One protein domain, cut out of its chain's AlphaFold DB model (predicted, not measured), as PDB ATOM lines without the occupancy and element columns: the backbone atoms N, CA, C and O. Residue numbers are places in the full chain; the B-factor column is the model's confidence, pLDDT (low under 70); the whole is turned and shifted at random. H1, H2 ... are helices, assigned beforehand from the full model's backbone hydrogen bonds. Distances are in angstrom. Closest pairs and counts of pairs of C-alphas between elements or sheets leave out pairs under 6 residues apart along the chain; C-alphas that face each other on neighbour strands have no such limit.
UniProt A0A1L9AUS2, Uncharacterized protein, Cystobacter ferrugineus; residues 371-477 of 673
ATOM      1  N   SER A 371       1.442 -12.001 -46.801       92.31
ATOM      2  CA  SER A 371       0.943 -13.365 -46.580       92.31
ATOM      3  C   SER A 371      -0.182 -13.409 -45.539       92.31
ATOM      4  O   SER A 371      -1.208 -14.050 -45.764       92.31
ATOM      5  N   ARG A 372      -0.046 -12.659 -44.436       92.00
ATOM      6  CA  ARG A 372      -1.056 -12.587 -43.368       92.00
ATOM      7  C   ARG A 372      -2.291 -11.799 -43.782       92.00
ATOM      8  O   ARG A 372      -3.401 -12.214 -43.464       92.00
ATOM      9  N   LYS A 373      -2.114 -10.724 -44.559       92.44
ATOM     10  CA  LYS A 373      -3.217  -9.978 -45.191       92.44
ATOM     11  C   LYS A 373      -4.087 -10.891 -46.060       92.44
ATOM     12  O   LYS A 373      -5.305 -10.913 -45.900       92.44
ATOM     13  N   ARG A 374      -3.461 -11.697 -46.927       92.12
ATOM     14  CA  ARG A 374      -4.164 -12.665 -47.790       92.12
ATOM     15  C   ARG A 374      -4.868 -13.756 -46.986       92.12
ATOM     16  O   ARG A 374      -6.017 -14.077 -47.285       92.12
ATOM     17  N   ALA A 375      -4.212 -14.298 -45.960       91.12
ATOM     18  CA  ALA A 375      -4.807 -15.310 -45.089       91.12
ATOM     19  C   ALA A 375      -6.037 -14.768 -44.339       91.12
ATOM     20  O   ALA A 375      -7.071 -15.436 -44.297       91.12
ATOM     21  N   LEU A 376      -5.952 -13.542 -43.808       91.62
ATOM     22  CA  LEU A 376      -7.059 -12.883 -43.116       91.62
ATOM     23  C   LEU A 376      -8.240 -12.610 -44.059       91.62
ATOM     24  O   LEU A 376      -9.369 -12.936 -43.702       91.62
ATOM     25  N   LEU A 377      -7.983 -12.082 -45.263       92.81
ATOM     26  CA  LEU A 377      -9.013 -11.888 -46.294       92.81
ATOM     27  C   LEU A 377      -9.695 -13.204 -46.669       92.81
ATOM     28  O   LEU A 377     -10.918 -13.284 -46.641       92.81
ATOM     29  N   THR A 378      -8.911 -14.248 -46.951       93.06
ATOM     30  CA  THR A 378      -9.433 -15.569 -47.340       93.06
ATOM     31  C   THR A 378     -10.288 -16.176 -46.229       93.06
ATOM     32  O   THR A 378     -11.345 -16.751 -46.490       93.06
ATOM     33  N   ARG A 379      -9.849 -16.051 -44.969       92.31
ATOM     34  CA  ARG A 379     -10.613 -16.510 -43.806       92.31
ATOM     35  C   ARG A 379     -11.919 -15.731 -43.659       92.31
ATOM     36  O   ARG A 379     -12.967 -16.350 -43.512       92.31
ATOM     37  N   ALA A 380     -11.859 -14.401 -43.714       92.06
ATOM     38  CA  ALA A 380     -13.029 -13.539 -43.575       92.06
ATOM     39  C   ALA A 380     -14.047 -13.768 -44.701       92.06
ATOM     40  O   ALA A 380     -15.243 -13.815 -44.434       92.06
ATOM     41  N   GLU A 381     -13.577 -13.998 -45.927       93.38
ATOM     42  CA  GLU A 381     -14.409 -14.378 -47.065       93.38
ATOM     43  C   GLU A 381     -15.098 -15.724 -46.848       93.38
ATOM     44  O   GLU A 381     -16.319 -15.800 -46.946       93.38
ATOM     45  N   LYS A 382     -14.355 -16.783 -46.499       93.06
ATOM     46  CA  LYS A 382     -14.951 -18.103 -46.223       93.06
ATOM     47  C   LYS A 382     -16.009 -18.026 -45.124       93.06
ATOM     48  O   LYS A 382     -17.092 -18.584 -45.267       93.06
ATOM     49  N   GLU A 383     -15.701 -17.319 -44.039       91.56
ATOM     50  CA  GLU A 383     -16.619 -17.129 -42.919       91.56
ATOM     51  C   GLU A 383     -17.847 -16.282 -43.295       91.56
ATOM     52  O   GLU A 383     -18.959 -16.623 -42.897       91.56
ATOM     53  N   GLY A 384     -17.659 -15.204 -44.060       90.81
ATOM     54  CA  GLY A 384     -18.726 -14.308 -44.510       90.81
ATOM     55  C   GLY A 384     -19.647 -14.943 -45.549       90.81
ATOM     56  O   GLY A 384     -20.846 -14.700 -45.525       90.81
ATOM     57  N   LEU A 385     -19.119 -15.798 -46.427       91.19
ATOM     58  CA  LEU A 385     -19.924 -16.559 -47.389       91.19
ATOM     59  C   LEU A 385     -20.754 -17.659 -46.719       91.19
ATOM     60  O   LEU A 385     -21.834 -17.976 -47.208       91.19
ATOM     61  N   ALA A 386     -20.262 -18.220 -45.612       87.94
ATOM     62  CA  ALA A 386     -20.951 -19.264 -44.859       87.94
ATOM     63  C   ALA A 386     -22.069 -18.733 -43.943       87.94
ATOM     64  O   ALA A 386     -22.896 -19.514 -43.489       87.94
ATOM     65  N   SER A 387     -22.082 -17.435 -43.613       87.56
ATOM     66  CA  SER A 387     -23.058 -16.866 -42.679       87.56
ATOM     67  C   SER A 387     -23.264 -15.369 -42.898       87.56
ATOM     68  O   SER A 387     -22.314 -14.584 -42.816       87.56
ATOM     69  N   SER A 388     -24.525 -14.954 -43.073       84.94
ATOM     70  CA  SER A 388     -24.922 -13.542 -43.185       84.94
ATOM     71  C   SER A 388     -24.465 -12.706 -41.985       84.94
ATOM     72  O   SER A 388     -23.972 -11.591 -42.154       84.94
ATOM     73  N   ALA A 389     -24.493 -13.283 -40.778       86.62
ATOM     74  CA  ALA A 389     -24.037 -12.634 -39.547       86.62
ATOM     75  C   ALA A 389     -22.544 -12.246 -39.565       86.62
ATOM     76  O   ALA A 389     -22.109 -11.397 -38.785       86.62
ATOM     77  N   LYS A 390     -21.736 -12.858 -40.441       89.75
ATOM     78  CA  LYS A 390     -20.293 -12.598 -40.549       89.75
ATOM     79  C   LYS A 390     -19.917 -11.657 -41.698       89.75
ATOM     80  O   LYS A 390     -18.743 -11.305 -41.821       89.75
ATOM     81  N   LEU A 391     -20.881 -11.187 -42.494       91.44
ATOM     82  CA  LEU A 391     -20.632 -10.259 -43.605       91.44
ATOM     83  C   LEU A 391     -20.036  -8.926 -43.154       91.44
ATOM     84  O   LEU A 391     -19.129  -8.417 -43.808       91.44
ATOM     85  N   GLY A 392     -20.491  -8.381 -42.020       90.25
ATOM     86  CA  GLY A 392     -19.944  -7.133 -41.478       90.25
ATOM     87  C   GLY A 392     -18.454  -7.250 -41.147       90.25
ATOM     88  O   GLY A 392     -17.668  -6.373 -41.500       90.25
ATOM     89  N   ARG A 393     -18.030  -8.386 -40.575       90.25
ATOM     90  CA  ARG A 393     -16.606  -8.685 -40.334       90.25
ATOM     91  C   ARG A 393     -15.813  -8.812 -41.631       90.25
ATOM     92  O   ARG A 393     -14.659  -8.398 -41.676       90.25
ATOM     93  N   TRP A 394     -16.404  -9.401 -42.668       92.50
ATOM     94  CA  TRP A 394     -15.743  -9.510 -43.963       92.50
ATOM     95  C   TRP A 394     -15.554  -8.143 -44.624       92.50
ATOM     96  O   TRP A 394     -14.442  -7.834 -45.048       92.50
ATOM     97  N   LEU A 395     -16.591  -7.302 -44.638       92.50
ATOM     98  CA  LEU A 395     -16.510  -5.921 -45.124       92.50
ATOM     99  C   LEU A 395     -15.456  -5.102 -44.373       92.50
ATOM    100  O   LEU A 395     -14.686  -4.382 -45.005       92.50
ATOM    101  N   ASP A 396     -15.393  -5.243 -43.046       90.56
ATOM    102  CA  ASP A 396     -14.379  -4.592 -42.215       90.56
ATOM    103  C   ASP A 396     -12.960  -5.029 -42.618       90.56
ATOM    104  O   ASP A 396     -12.118  -4.200 -42.958       90.56
ATOM    105  N   VAL A 397     -12.700  -6.338 -42.713       91.38
ATOM    106  CA  VAL A 397     -11.394  -6.853 -43.164       91.38
ATOM    107  C   VAL A 397     -11.057  -6.379 -44.581       91.38
ATOM    108  O   VAL A 397      -9.904  -6.038 -44.847       91.38
ATOM    109  N   LEU A 398     -12.037  -6.327 -45.485       91.31
ATOM    110  CA  LEU A 398     -11.831  -5.887 -46.864       91.31
ATOM    111  C   LEU A 398     -11.460  -4.399 -46.937       91.31
ATOM    112  O   LEU A 398     -10.489  -4.058 -47.612       91.31
ATOM    113  N   ARG A 399     -12.142  -3.529 -46.175       90.50
ATOM    114  CA  ARG A 399     -11.747  -2.115 -46.003       90.50
ATOM    115  C   ARG A 399     -10.310  -1.999 -45.509       90.50
ATOM    116  O   ARG A 399      -9.527  -1.259 -46.093       90.50
ATOM    117  N   LEU A 400      -9.969  -2.728 -44.447       88.31
ATOM    118  CA  LEU A 400      -8.675  -2.606 -43.772       88.31
ATOM    119  C   LEU A 400      -7.509  -3.110 -44.626       88.31
ATOM    120  O   LEU A 400      -6.456  -2.478 -44.680       88.31
ATOM    121  N   VAL A 401      -7.679  -4.249 -45.299       90.50
ATOM    122  CA  VAL A 401      -6.598  -4.864 -46.076       90.50
ATOM    123  C   VAL A 401      -6.434  -4.202 -47.441       90.50
ATOM    124  O   VAL A 401      -5.302  -3.969 -47.864       90.50
ATOM    125  N   GLU A 402      -7.538  -3.895 -48.124       88.56
ATOM    126  CA  GLU A 402      -7.509  -3.320 -49.476       88.56
ATOM    127  C   GLU A 402      -7.535  -1.786 -49.477       88.56
ATOM    128  O   GLU A 402      -7.485  -1.183 -50.547       88.56
ATOM    129  N   ARG A 403      -7.609  -1.152 -48.295       84.81
ATOM    130  CA  ARG A 403      -7.732   0.307 -48.106       84.81
ATOM    131  C   ARG A 403      -8.883   0.928 -48.905       84.81
ATOM    132  O   ARG A 403      -8.783   2.046 -49.403       84.81
ATOM    133  N   ARG A 404      -9.982   0.189 -49.031       85.69
ATOM    134  CA  ARG A 404     -11.190   0.635 -49.731       85.69
ATOM    135  C   ARG A 404     -12.111   1.396 -48.793       85.69
ATOM    136  O   ARG A 404     -12.153   1.113 -47.593       85.69
ATOM    137  N   SER A 405     -12.895   2.322 -49.342       89.88
ATOM    138  CA  SER A 405     -14.012   2.895 -48.594       89.88
ATOM    139  C   SER A 405     -15.051   1.807 -48.284       89.88
ATOM    140  O   SER A 405     -15.107   0.767 -48.949       89.88
ATOM    141  N   LEU A 406     -15.900   2.030 -47.275       92.00
ATOM    142  CA  LEU A 406     -16.995   1.096 -46.988       92.00
ATOM    143  C   LEU A 406     -17.944   0.956 -48.185       92.00
ATOM    144  O   LEU A 406     -18.418  -0.145 -48.454       92.00
ATOM    145  N   ALA A 407     -18.174   2.048 -48.917       92.88
ATOM    146  CA  ALA A 407     -19.002   2.054 -50.116       92.88
ATOM    147  C   ALA A 407     -18.403   1.164 -51.217       92.88
ATOM    148  O   ALA A 407     -19.109   0.329 -51.774       92.88
ATOM    149  N   ASP A 408     -17.096   1.253 -51.469       92.38
ATOM    150  CA  ASP A 408     -16.427   0.424 -52.483       92.38
ATOM    151  C   ASP A 408     -16.396  -1.057 -52.089       92.38
ATOM    152  O   ASP A 408     -16.595  -1.941 -52.925       92.38
ATOM    153  N   ALA A 409     -16.165  -1.341 -50.803       92.75
ATOM    154  CA  ALA A 409     -16.203  -2.698 -50.267       92.75
ATOM    155  C   ALA A 409     -17.602  -3.318 -50.415       92.75
ATOM    156  O   ALA A 409     -17.743  -4.445 -50.896       92.75
ATOM    157  N   LEU A 410     -18.640  -2.556 -50.060       93.88
ATOM    158  CA  LEU A 410     -20.034  -2.961 -50.189       93.88
ATOM    159  C   LEU A 410     -20.439  -3.137 -51.657       93.88
ATOM    160  O   LEU A 410     -21.022  -4.160 -52.009       93.88
ATOM    161  N   SER A 411     -20.066  -2.192 -52.522       92.50
ATOM    162  CA  SER A 411     -20.282  -2.268 -53.969       92.50
ATOM    163  C   SER A 411     -19.644  -3.527 -54.563       92.50
ATOM    164  O   SER A 411     -20.300  -4.257 -55.304       92.50
ATOM    165  N   SER A 412     -18.414  -3.867 -54.161       91.12
ATOM    166  CA  SER A 412     -17.734  -5.105 -54.572       91.12
ATOM    167  C   SER A 412     -18.521  -6.363 -54.175       91.12
ATOM    168  O   SER A 412     -18.745  -7.238 -55.014       91.12
ATOM    169  N   LEU A 413     -19.012  -6.458 -52.931       92.38
ATOM    170  CA  LEU A 413     -19.826  -7.607 -52.502       92.38
ATOM    171  C   LEU A 413     -21.165  -7.690 -53.246       92.38
ATOM    172  O   LEU A 413     -21.565  -8.777 -53.664       92.38
ATOM    173  N   LEU A 414     -21.828  -6.555 -53.477       92.81
ATOM    174  CA  LEU A 414     -23.071  -6.488 -54.246       92.81
ATOM    175  C   LEU A 414     -22.860  -6.872 -55.714       92.81
ATOM    176  O   LEU A 414     -23.669  -7.596 -56.289       92.81
ATOM    177  N   GLN A 415     -21.742  -6.471 -56.321       91.88
ATOM    178  CA  GLN A 415     -21.366  -6.932 -57.657       91.88
ATOM    179  C   GLN A 415     -21.146  -8.447 -57.685       91.88
ATOM    180  O   GLN A 415     -21.564  -9.102 -58.638       91.88
ATOM    181  N   ARG A 416     -20.539  -9.033 -56.645       89.94
ATOM    182  CA  ARG A 416     -20.384 -10.495 -56.542       89.94
ATOM    183  C   ARG A 416     -21.727 -11.207 -56.390       89.94
ATOM    184  O   ARG A 416     -21.920 -12.238 -57.027       89.94
ATOM    185  N   ALA A 417     -22.664 -10.646 -55.626       88.69
ATOM    186  CA  ALA A 417     -24.031 -11.160 -55.530       88.69
ATOM    187  C   ALA A 417     -24.768 -11.093 -56.885       88.69
ATOM    188  O   ALA A 417     -25.462 -12.034 -57.277       88.69
ATOM    189  N   ALA A 418     -24.575 -10.005 -57.638       87.00
ATOM    190  CA  ALA A 418     -25.184  -9.799 -58.950       87.00
ATOM    191  C   ALA A 418     -24.604 -10.711 -60.052       87.00
ATOM    192  O   ALA A 418     -25.354 -11.140 -60.921       87.00
ATOM    193  N   LYS A 419     -23.301 -11.036 -59.996       82.44
ATOM    194  CA  LYS A 419     -22.567 -11.878 -60.971       82.44
ATOM    195  C   LYS A 419     -22.689 -13.393 -60.753       82.44
ATOM    196  O   LYS A 419     -21.984 -14.167 -61.390       82.44
ATOM    197  N   ALA A 420     -23.495 -13.869 -59.806       70.88
ATOM    198  CA  ALA A 420     -23.711 -15.312 -59.691       70.88
ATOM    199  C   ALA A 420     -24.613 -15.763 -60.856       70.88
ATOM    200  O   ALA A 420     -25.833 -15.691 -60.755       70.88
ATOM    201  N   ASP A 421     -24.014 -16.158 -61.979       55.88
ATOM    202  CA  ASP A 421     -24.641 -16.327 -63.306       55.88
ATOM    203  C   ASP A 421     -25.596 -17.538 -63.440       55.88
ATOM    204  O   ASP A 421     -25.670 -18.180 -64.485       55.88
ATOM    205  N   GLY A 422     -26.297 -17.930 -62.373       57.94
ATOM    206  CA  GLY A 422     -27.281 -19.024 -62.371       57.94
ATOM    207  C   GLY A 422     -26.691 -20.437 -62.493       57.94
ATOM    208  O   GLY A 422     -27.319 -21.392 -62.055       57.94
ATOM    209  N   LYS A 423     -25.461 -20.591 -63.006       62.75
ATOM    210  CA  LYS A 423     -24.747 -21.882 -63.089       62.75
ATOM    211  C   LYS A 423     -24.284 -22.417 -61.733       62.75
ATOM    212  O   LYS A 423     -24.068 -23.616 -61.586       62.75
ATOM    213  N   LYS A 424     -24.093 -21.535 -60.751       67.25
ATOM    214  CA  LYS A 424     -23.818 -21.885 -59.355       67.25
ATOM    215  C   LYS A 424     -24.769 -21.088 -58.465       67.25
ATOM    216  O   LYS A 424     -24.975 -19.905 -58.750       67.25
ATOM    217  N   PRO A 425     -25.332 -21.703 -57.414       74.62
ATOM    218  CA  PRO A 425     -26.177 -20.981 -56.479       74.62
ATOM    219  C   PRO A 425     -25.385 -19.827 -55.856       74.62
ATOM    220  O   PRO A 425     -24.220 -19.988 -55.480       74.62
ATOM    221  N   THR A 426     -26.013 -18.654 -55.774       82.69
ATOM    222  CA  THR A 426     -25.459 -17.521 -55.027       82.69
ATOM    223  C   THR A 426     -25.290 -17.953 -53.571       82.69
ATOM    224  O   THR A 426     -26.243 -18.491 -53.007       82.69
ATOM    225  N   PRO A 427     -24.128 -17.712 -52.940       88.19
ATOM    226  CA  PRO A 427     -23.966 -17.943 -51.510       88.19
ATOM    227  C   PRO A 427     -25.070 -17.237 -50.717       88.19
ATOM    228  O   PRO A 427     -25.330 -16.057 -50.955       88.19
ATOM    229  N   GLU A 428     -25.694 -17.951 -49.779       86.94
ATOM    230  CA  GLU A 428     -26.862 -17.484 -49.018       86.94
ATOM    231  C   GLU A 428     -26.630 -16.100 -48.401       86.94
ATOM    232  O   GLU A 428     -27.451 -15.203 -48.557       86.94
ATOM    233  N   ALA A 429     -25.456 -15.882 -47.804       90.38
ATOM    234  CA  ALA A 429     -25.083 -14.601 -47.221       90.38
ATOM    235  C   ALA A 429     -25.091 -13.446 -48.245       90.38
ATOM    236  O   ALA A 429     -25.591 -12.361 -47.956       90.38
ATOM    237  N   LEU A 430     -24.585 -13.665 -49.463       91.44
ATOM    238  CA  LEU A 430     -24.596 -12.643 -50.515       91.44
ATOM    239  C   LEU A 430     -26.011 -12.383 -51.049       91.44
ATOM    240  O   LEU A 430     -26.337 -11.237 -51.355       91.44
ATOM    241  N   GLY A 431     -26.847 -13.424 -51.137       89.38
ATOM    242  CA  GLY A 431     -28.265 -13.286 -51.480       89.38
ATOM    243  C   GLY A 431     -29.040 -12.497 -50.422       89.38
ATOM    244  O   GLY A 431     -29.761 -11.562 -50.759       89.38
ATOM    245  N   TRP A 432     -28.806 -12.798 -49.144       91.50
ATOM    246  CA  TRP A 432     -29.369 -12.056 -48.017       91.50
ATOM    247  C   TRP A 432     -28.928 -10.587 -48.034       91.50
ATOM    248  O   TRP A 432     -29.760  -9.693 -47.916       91.50
ATOM    249  N   LEU A 433     -27.639 -10.304 -48.261       93.00
ATOM    250  CA  LEU A 433     -27.149  -8.925 -48.370       93.00
ATOM    251  C   LEU A 433     -27.854  -8.170 -49.502       93.00
ATOM    252  O   LEU A 433     -28.262  -7.027 -49.314       93.00
ATOM    253  N   ALA A 434     -28.016  -8.810 -50.664       92.31
ATOM    254  CA  ALA A 434     -28.739  -8.235 -51.790       92.31
ATOM    255  C   ALA A 434     -30.193  -7.898 -51.422       92.31
ATOM    256  O   ALA A 434     -30.628  -6.777 -51.684       92.31
ATOM    257  N   GLN A 435     -30.909  -8.821 -50.773       89.44
ATOM    258  CA  GLN A 435     -32.277  -8.606 -50.286       89.44
ATOM    259  C   GLN A 435     -32.364  -7.410 -49.338       89.44
ATOM    260  O   GLN A 435     -33.184  -6.519 -49.541       89.44
ATOM    261  N   GLN A 436     -31.482  -7.343 -48.342       89.69
ATOM    262  CA  GLN A 436     -31.510  -6.266 -47.354       89.69
ATOM    263  C   GLN A 436     -31.183  -4.896 -47.960       89.69
ATOM    264  O   GLN A 436     -31.797  -3.899 -47.591       89.69
ATOM    265  N   VAL A 437     -30.248  -4.826 -48.914       92.25
ATOM    266  CA  VAL A 437     -29.934  -3.571 -49.619       92.25
ATOM    267  C   VAL A 437     -31.093  -3.122 -50.512       92.25
ATOM    268  O   VAL A 437     -31.336  -1.922 -50.643       92.25
ATOM    269  N   LEU A 438     -31.822  -4.061 -51.117       89.00
ATOM    270  CA  LEU A 438     -33.025  -3.748 -51.888       89.00
ATOM    271  C   LEU A 438     -34.156  -3.261 -50.985       89.00
ATOM    272  O   LEU A 438     -34.738  -2.228 -51.300       89.00
ATOM    273  N   ALA A 439     -34.399  -3.928 -49.853       83.50
ATOM    274  CA  ALA A 439     -35.372  -3.485 -48.859       83.50
ATOM    275  C   ALA A 439     -35.037  -2.068 -48.369       83.50
ATOM    276  O   ALA A 439     -35.825  -1.149 -48.559       83.50
ATOM    277  N   TRP A 440     -33.799  -1.831 -47.918       89.19
ATOM    278  CA  TRP A 440     -33.321  -0.493 -47.550       89.19
ATOM    279  C   TRP A 440     -33.613   0.572 -48.622       89.19
ATOM    280  O   TRP A 440     -34.030   1.683 -48.294       89.19
ATOM    281  N   LYS A 441     -33.423   0.246 -49.907       86.94
ATOM    282  CA  LYS A 441     -33.689   1.173 -51.014       86.94
ATOM    283  C   LYS A 441     -35.185   1.392 -51.279       86.94
ATOM    284  O   LYS A 441     -35.549   2.468 -51.748       86.94
ATOM    285  N   GLU A 442     -36.021   0.383 -51.064       81.62
ATOM    286  CA  GLU A 442     -37.442   0.394 -51.427       81.62
ATOM    287  C   GLU A 442     -38.341   0.958 -50.326       81.62
ATOM    288  O   GLU A 442     -39.226   1.758 -50.629       81.62
ATOM    289  N   ASP A 443     -38.110   0.582 -49.068       74.50
ATOM    290  CA  ASP A 443     -38.961   0.951 -47.931       74.50
ATOM    291  C   ASP A 443     -38.195   1.576 -46.750       74.50
ATOM    292  O   ASP A 443     -38.799   1.960 -45.748       74.50
ATOM    293  N   GLY A 444     -36.874   1.754 -46.874       74.94
ATOM    294  CA  GLY A 444     -36.052   2.421 -45.862       74.94
ATOM    295  C   GLY A 444     -35.680   1.541 -44.667       74.94
ATOM    296  O   GLY A 444     -35.206   2.075 -43.660       74.94
ATOM    297  N   ARG A 445     -35.868   0.213 -44.748       76.44
ATOM    298  CA  ARG A 445     -35.452  -0.712 -43.681       76.44
ATOM    299  C   ARG A 445     -33.968  -0.575 -43.351       76.44
ATOM    300  O   ARG A 445     -33.105  -0.521 -44.226       76.44
ATOM    301  N   LYS A 446     -33.671  -0.543 -42.053       79.38
ATOM    302  CA  LYS A 446     -32.306  -0.431 -41.538       79.38
ATOM    303  C   LYS A 446     -31.558  -1.747 -41.728       79.38
ATOM    304  O   LYS A 446     -32.045  -2.810 -41.355       79.38
ATOM    305  N   LEU A 447     -30.352  -1.658 -42.283       83.25
ATOM    306  CA  LEU A 447     -29.436  -2.787 -42.404       83.25
ATOM    307  C   LEU A 447     -28.503  -2.818 -41.188       83.25
ATOM    308  O   LEU A 447     -27.870  -1.815 -40.862       83.25
ATOM    309  N   HIS A 448     -28.356  -3.989 -40.567       84.00
ATOM    310  CA  HIS A 448     -27.448  -4.194 -39.439       84.00
ATOM    311  C   HIS A 448     -26.366  -5.222 -39.793       84.00
ATOM    312  O   HIS A 448     -26.665  -6.382 -40.070       84.00
ATOM    313  N   LEU A 449     -25.095  -4.801 -39.767       87.56
ATOM    314  CA  LEU A 449     -23.935  -5.646 -40.075       87.56
ATOM    315  C   LEU A 449     -22.838  -5.486 -39.017       87.56
ATOM    316  O   LEU A 449     -21.903  -4.708 -39.194       87.56
ATOM    317  N   TRP A 450     -22.902  -6.253 -37.928       82.31
ATOM    318  CA  TRP A 450     -21.865  -6.218 -36.890       82.31
ATOM    319  C   TRP A 450     -20.471  -6.585 -37.456       82.31
ATOM    320  O   TRP A 450     -20.353  -7.581 -38.181       82.31
ATOM    321  N   PRO A 451     -19.389  -5.850 -37.130       85.12
ATOM    322  CA  PRO A 451     -19.273  -4.797 -36.112       85.12
ATOM    323  C   PRO A 451     -19.416  -3.358 -36.645       85.12
ATOM    324  O   PRO A 451     -19.023  -2.418 -35.962       85.12
ATOM    325  N   LEU A 452     -19.916  -3.166 -37.867       86.88
ATOM    326  CA  LEU A 452     -19.996  -1.845 -38.489       86.88
ATOM    327  C   LEU A 452     -21.124  -1.009 -37.856       86.88
ATOM    328  O   LEU A 452     -22.249  -1.510 -37.743       86.88
ATOM    329  N   PRO A 453     -20.866   0.258 -37.476       85.88
ATOM    330  CA  PRO A 453     -21.908   1.160 -36.995       85.88
ATOM    331  C   PRO A 453     -22.986   1.406 -38.056       85.88
ATOM    332  O   PRO A 453     -22.680   1.589 -39.235       85.88
ATOM    333  N   GLU A 454     -24.245   1.475 -37.626       84.25
ATOM    334  CA  GLU A 454     -25.400   1.687 -38.510       84.25
ATOM    335  C   GLU A 454     -25.268   2.975 -39.339       84.25
ATOM    336  O   GLU A 454     -25.439   2.951 -40.554       84.25
ATOM    337  N   GLU A 455     -24.861   4.082 -38.711       87.75
ATOM    338  CA  GLU A 455     -24.681   5.380 -39.377       87.75
ATOM    339  C   GLU A 455     -23.574   5.368 -40.446       87.75
ATOM    340  O   GLU A 455     -23.629   6.110 -41.429       87.75
ATOM    341  N   GLU A 456     -22.522   4.564 -40.255       88.56
ATOM    342  CA  GLU A 456     -21.482   4.378 -41.274       88.56
ATOM    343  C   GLU A 456     -22.012   3.565 -42.450       88.56
ATOM    344  O   GLU A 456     -21.762   3.912 -43.607       88.56
ATOM    345  N   LEU A 457     -22.763   2.503 -42.157       91.56
ATOM    346  CA  LEU A 457     -23.341   1.635 -43.170       91.56
ATOM    347  C   LEU A 457     -24.405   2.362 -43.996       91.56
ATOM    348  O   LEU A 457     -24.404   2.241 -45.217       91.56
ATOM    349  N   GLU A 458     -25.246   3.179 -43.363       91.44
ATOM    350  CA  GLU A 458     -26.246   4.002 -44.045       91.44
ATOM    351  C   GLU A 458     -25.589   5.038 -44.967       91.44
ATOM    352  O   GLU A 458     -26.006   5.207 -46.115       91.44
ATOM    353  N   ARG A 459     -24.518   5.702 -44.508       92.31
ATOM    354  CA  ARG A 459     -23.729   6.608 -45.357       92.31
ATOM    355  C   ARG A 459     -23.130   5.872 -46.552       92.31
ATOM    356  O   ARG A 459     -23.261   6.346 -47.677       92.31
ATOM    357  N   ALA A 460     -22.534   4.701 -46.336       93.50
ATOM    358  CA  ALA A 460     -21.973   3.897 -47.418       93.50
ATOM    359  C   ALA A 460     -23.040   3.435 -48.420       93.50
ATOM    360  O   ALA A 460     -22.823   3.539 -49.623       93.50
ATOM    361  N   LEU A 461     -24.206   2.987 -47.948       93.50
ATOM    362  CA  LEU A 461     -25.342   2.609 -48.790       93.50
ATOM    363  C   LEU A 461     -25.830   3.779 -49.648       93.50
ATOM    364  O   LEU A 461     -26.060   3.603 -50.843       93.50
ATOM    365  N   LYS A 462     -25.929   4.984 -49.070       93.38
ATOM    366  CA  LYS A 462     -26.263   6.213 -49.807       93.38
ATOM    367  C   LYS A 462     -25.240   6.511 -50.907       93.38
ATOM    368  O   LYS A 462     -25.646   6.818 -52.024       93.38
ATOM    369  N   GLU A 463     -23.942   6.372 -50.638       93.50
ATOM    370  CA  GLU A 463     -22.896   6.552 -51.660       93.50
ATOM    371  C   GLU A 463     -22.962   5.490 -52.770       93.50
ATOM    372  O   GLU A 463     -22.893   5.819 -53.956       93.50
ATOM    373  N   VAL A 464     -23.182   4.218 -52.420       92.25
ATOM    374  CA  VAL A 464     -23.388   3.149 -53.415       92.25
ATOM    375  C   VAL A 464     -24.654   3.413 -54.239       92.25
ATOM    376  O   VAL A 464     -24.664   3.220 -55.451       92.25
ATOM    377  N   ALA A 465     -25.725   3.918 -53.625       89.00
ATOM    378  CA  ALA A 465     -26.960   4.239 -54.332       89.00
ATOM    379  C   ALA A 465     -26.793   5.385 -55.343       89.00
ATOM    380  O   ALA A 465     -27.403   5.315 -56.410       89.00
ATOM    381  N   LYS A 466     -25.947   6.389 -55.057       89.69
ATOM    382  CA  LYS A 466     -25.626   7.480 -56.001       89.69
ATOM    383  C   LYS A 466     -24.981   6.969 -57.289       89.69
ATOM    384  O   LYS A 466     -25.247   7.513 -58.353       89.69
ATOM    385  N   THR A 467     -24.150   5.930 -57.190       82.62
ATOM    386  CA  THR A 467     -23.480   5.304 -58.346       82.62
ATOM    387  C   THR A 467     -24.332   4.228 -59.030       82.62
ATOM    388  O   THR A 467     -23.982   3.757 -60.109       82.62
ATOM    389  N   GLY A 468     -25.491   3.897 -58.451       84.44
ATOM    390  CA  GLY A 468     -26.431   2.906 -58.960       84.44
ATOM    391  C   GLY A 468     -26.159   1.498 -58.424       84.44
ATOM    392  O   GLY A 468     -25.028   1.021 -58.384       84.44
ATOM    393  N   LEU A 469     -27.228   0.796 -58.031       89.94
ATOM    394  CA  LEU A 469     -27.124  -0.610 -57.627       89.94
ATOM    395  C   LEU A 469     -26.914  -1.513 -58.856       89.94
ATOM    396  O   LEU A 469     -27.551  -1.269 -59.885       89.94
ATOM    397  N   PRO A 470     -26.105  -2.589 -58.760       89.75
ATOM    398  CA  PRO A 470     -25.939  -3.539 -59.858       89.75
ATOM    399  C   PRO A 470     -27.284  -4.122 -60.323       89.75
ATOM    400  O   PRO A 470     -28.051  -4.643 -59.514       89.75
ATOM    401  N   ALA A 471     -27.558  -4.087 -61.633       85.31
ATOM    402  CA  ALA A 471     -28.847  -4.508 -62.200       85.31
ATOM    403  C   ALA A 471     -29.220  -5.963 -61.857       85.31
ATOM    404  O   ALA A 471     -30.380  -6.264 -61.580       85.31
ATOM    405  N   GLY A 472     -28.221  -6.852 -61.787       84.88
ATOM    406  CA  GLY A 472     -28.401  -8.258 -61.416       84.88
ATOM    407  C   GLY A 472     -28.902  -8.484 -59.985       84.88
ATOM    408  O   GLY A 472     -29.258  -9.610 -59.649       84.88
ATOM    409  N   LEU A 473     -28.970  -7.445 -59.140       87.06
ATOM    410  CA  LEU A 473     -29.588  -7.558 -57.821       87.06
ATOM    411  C   LEU A 473     -31.111  -7.695 -57.892       87.06
ATOM    412  O   LEU A 473     -31.682  -8.327 -57.015       87.06
ATOM    413  N   ALA A 474     -31.775  -7.169 -58.927       82.75
ATOM    414  CA  ALA A 474     -33.241  -7.133 -59.005       82.75
ATOM    415  C   ALA A 474     -33.915  -8.514 -58.876       82.75
ATOM    416  O   ALA A 474     -35.046  -8.592 -58.414       82.75
ATOM    417  N   ARG A 475     -33.211  -9.602 -59.213       82.56
ATOM    418  CA  ARG A 475     -33.686 -10.986 -59.032       82.56
ATOM    419  C   ARG A 475     -33.824 -11.428 -57.569       82.56
ATOM    420  O   ARG A 475     -34.443 -12.449 -57.311       82.56
ATOM    421  N   PHE A 476     -33.182 -10.715 -56.643       82.94
ATOM    422  CA  PHE A 476     -33.280 -10.952 -55.203       82.94
ATOM    423  C   PHE A 476     -34.367 -10.095 -54.555       82.94
ATOM    424  O   PHE A 476     -34.513 -10.148 -53.340       82.94
ATOM    425  N   ARG A 477     -35.110  -9.288 -55.326       76.00
ATOM    426  CA  ARG A 477     -36.293  -8.612 -54.794       76.00
ATOM    427  C   ARG A 477     -37.254  -9.668 -54.280       76.00
ATOM    428  O   ARG A 477     -37.573 -10.607 -55.005       76.00
TER     429      ARG A 477
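Overview. This is residues 371 to 477 of the 673 residues of an uncharacterized protein of Cystobacter ferrugineus (UniProt A0A1L9AUS2). H3 sits in the middle of crossed helices: hairpin H1-H2 packs on it through H2, H4 and short H6 pack near its end, and H5 crosses its start. The printed part has 107 residues, with six named helices in order H1 to H6, no named strand: all helix. It is compact, radius of gyration of the C-alphas 13.1 A, spanning 40 by 35 by 23 A.

Arrangement. H1, residues 371 to 386, and H2, 388 to 402, form a hairpin at a shallow tilt of 23 degrees, opposite ways; closest C-alphas Gly 384 and Leu 391, 4.6 A. H3, 406 to 418, touches H2 with residues 406 to 410 alone; closest C-alphas Leu 395 and Ala 409, 6.1 A. H4, 428 to 443, touches H3 with residues 430 to 434 alone; closest C-alphas Ala 417 and Leu 430, 5.3 A. H5, 454 to 467, touches H3 at a steep tilt of 63 degrees; closest C-alphas Ala 407 and Ala 460, 4.4 A. H6, 471 to 476, touches H3; closest C-alphas Ala 418 and Gly 472, 4.3 A. Every O i to N i+4 pair is within hydrogen-bond range in H1, H3, H4, H5; 9 of 11 in H2, 0 of 2 in H6, where 2 of 3 O i to N i+3 pairs are.

Along the chain. H1 begins at C-alpha 371 (0.943, -13.365, -46.580), length 22.7 A; H4 measures 22.1 A; H6 ends at C-alpha 476 (-33.280, -10.952, -55.203).

Size, cuts and confidence. The farthest C-alphas, Ser 371 and Asp 443, are 42.4 A apart. The printed part has no cut and no long link; residues 421 to 424 are under pLDDT 70.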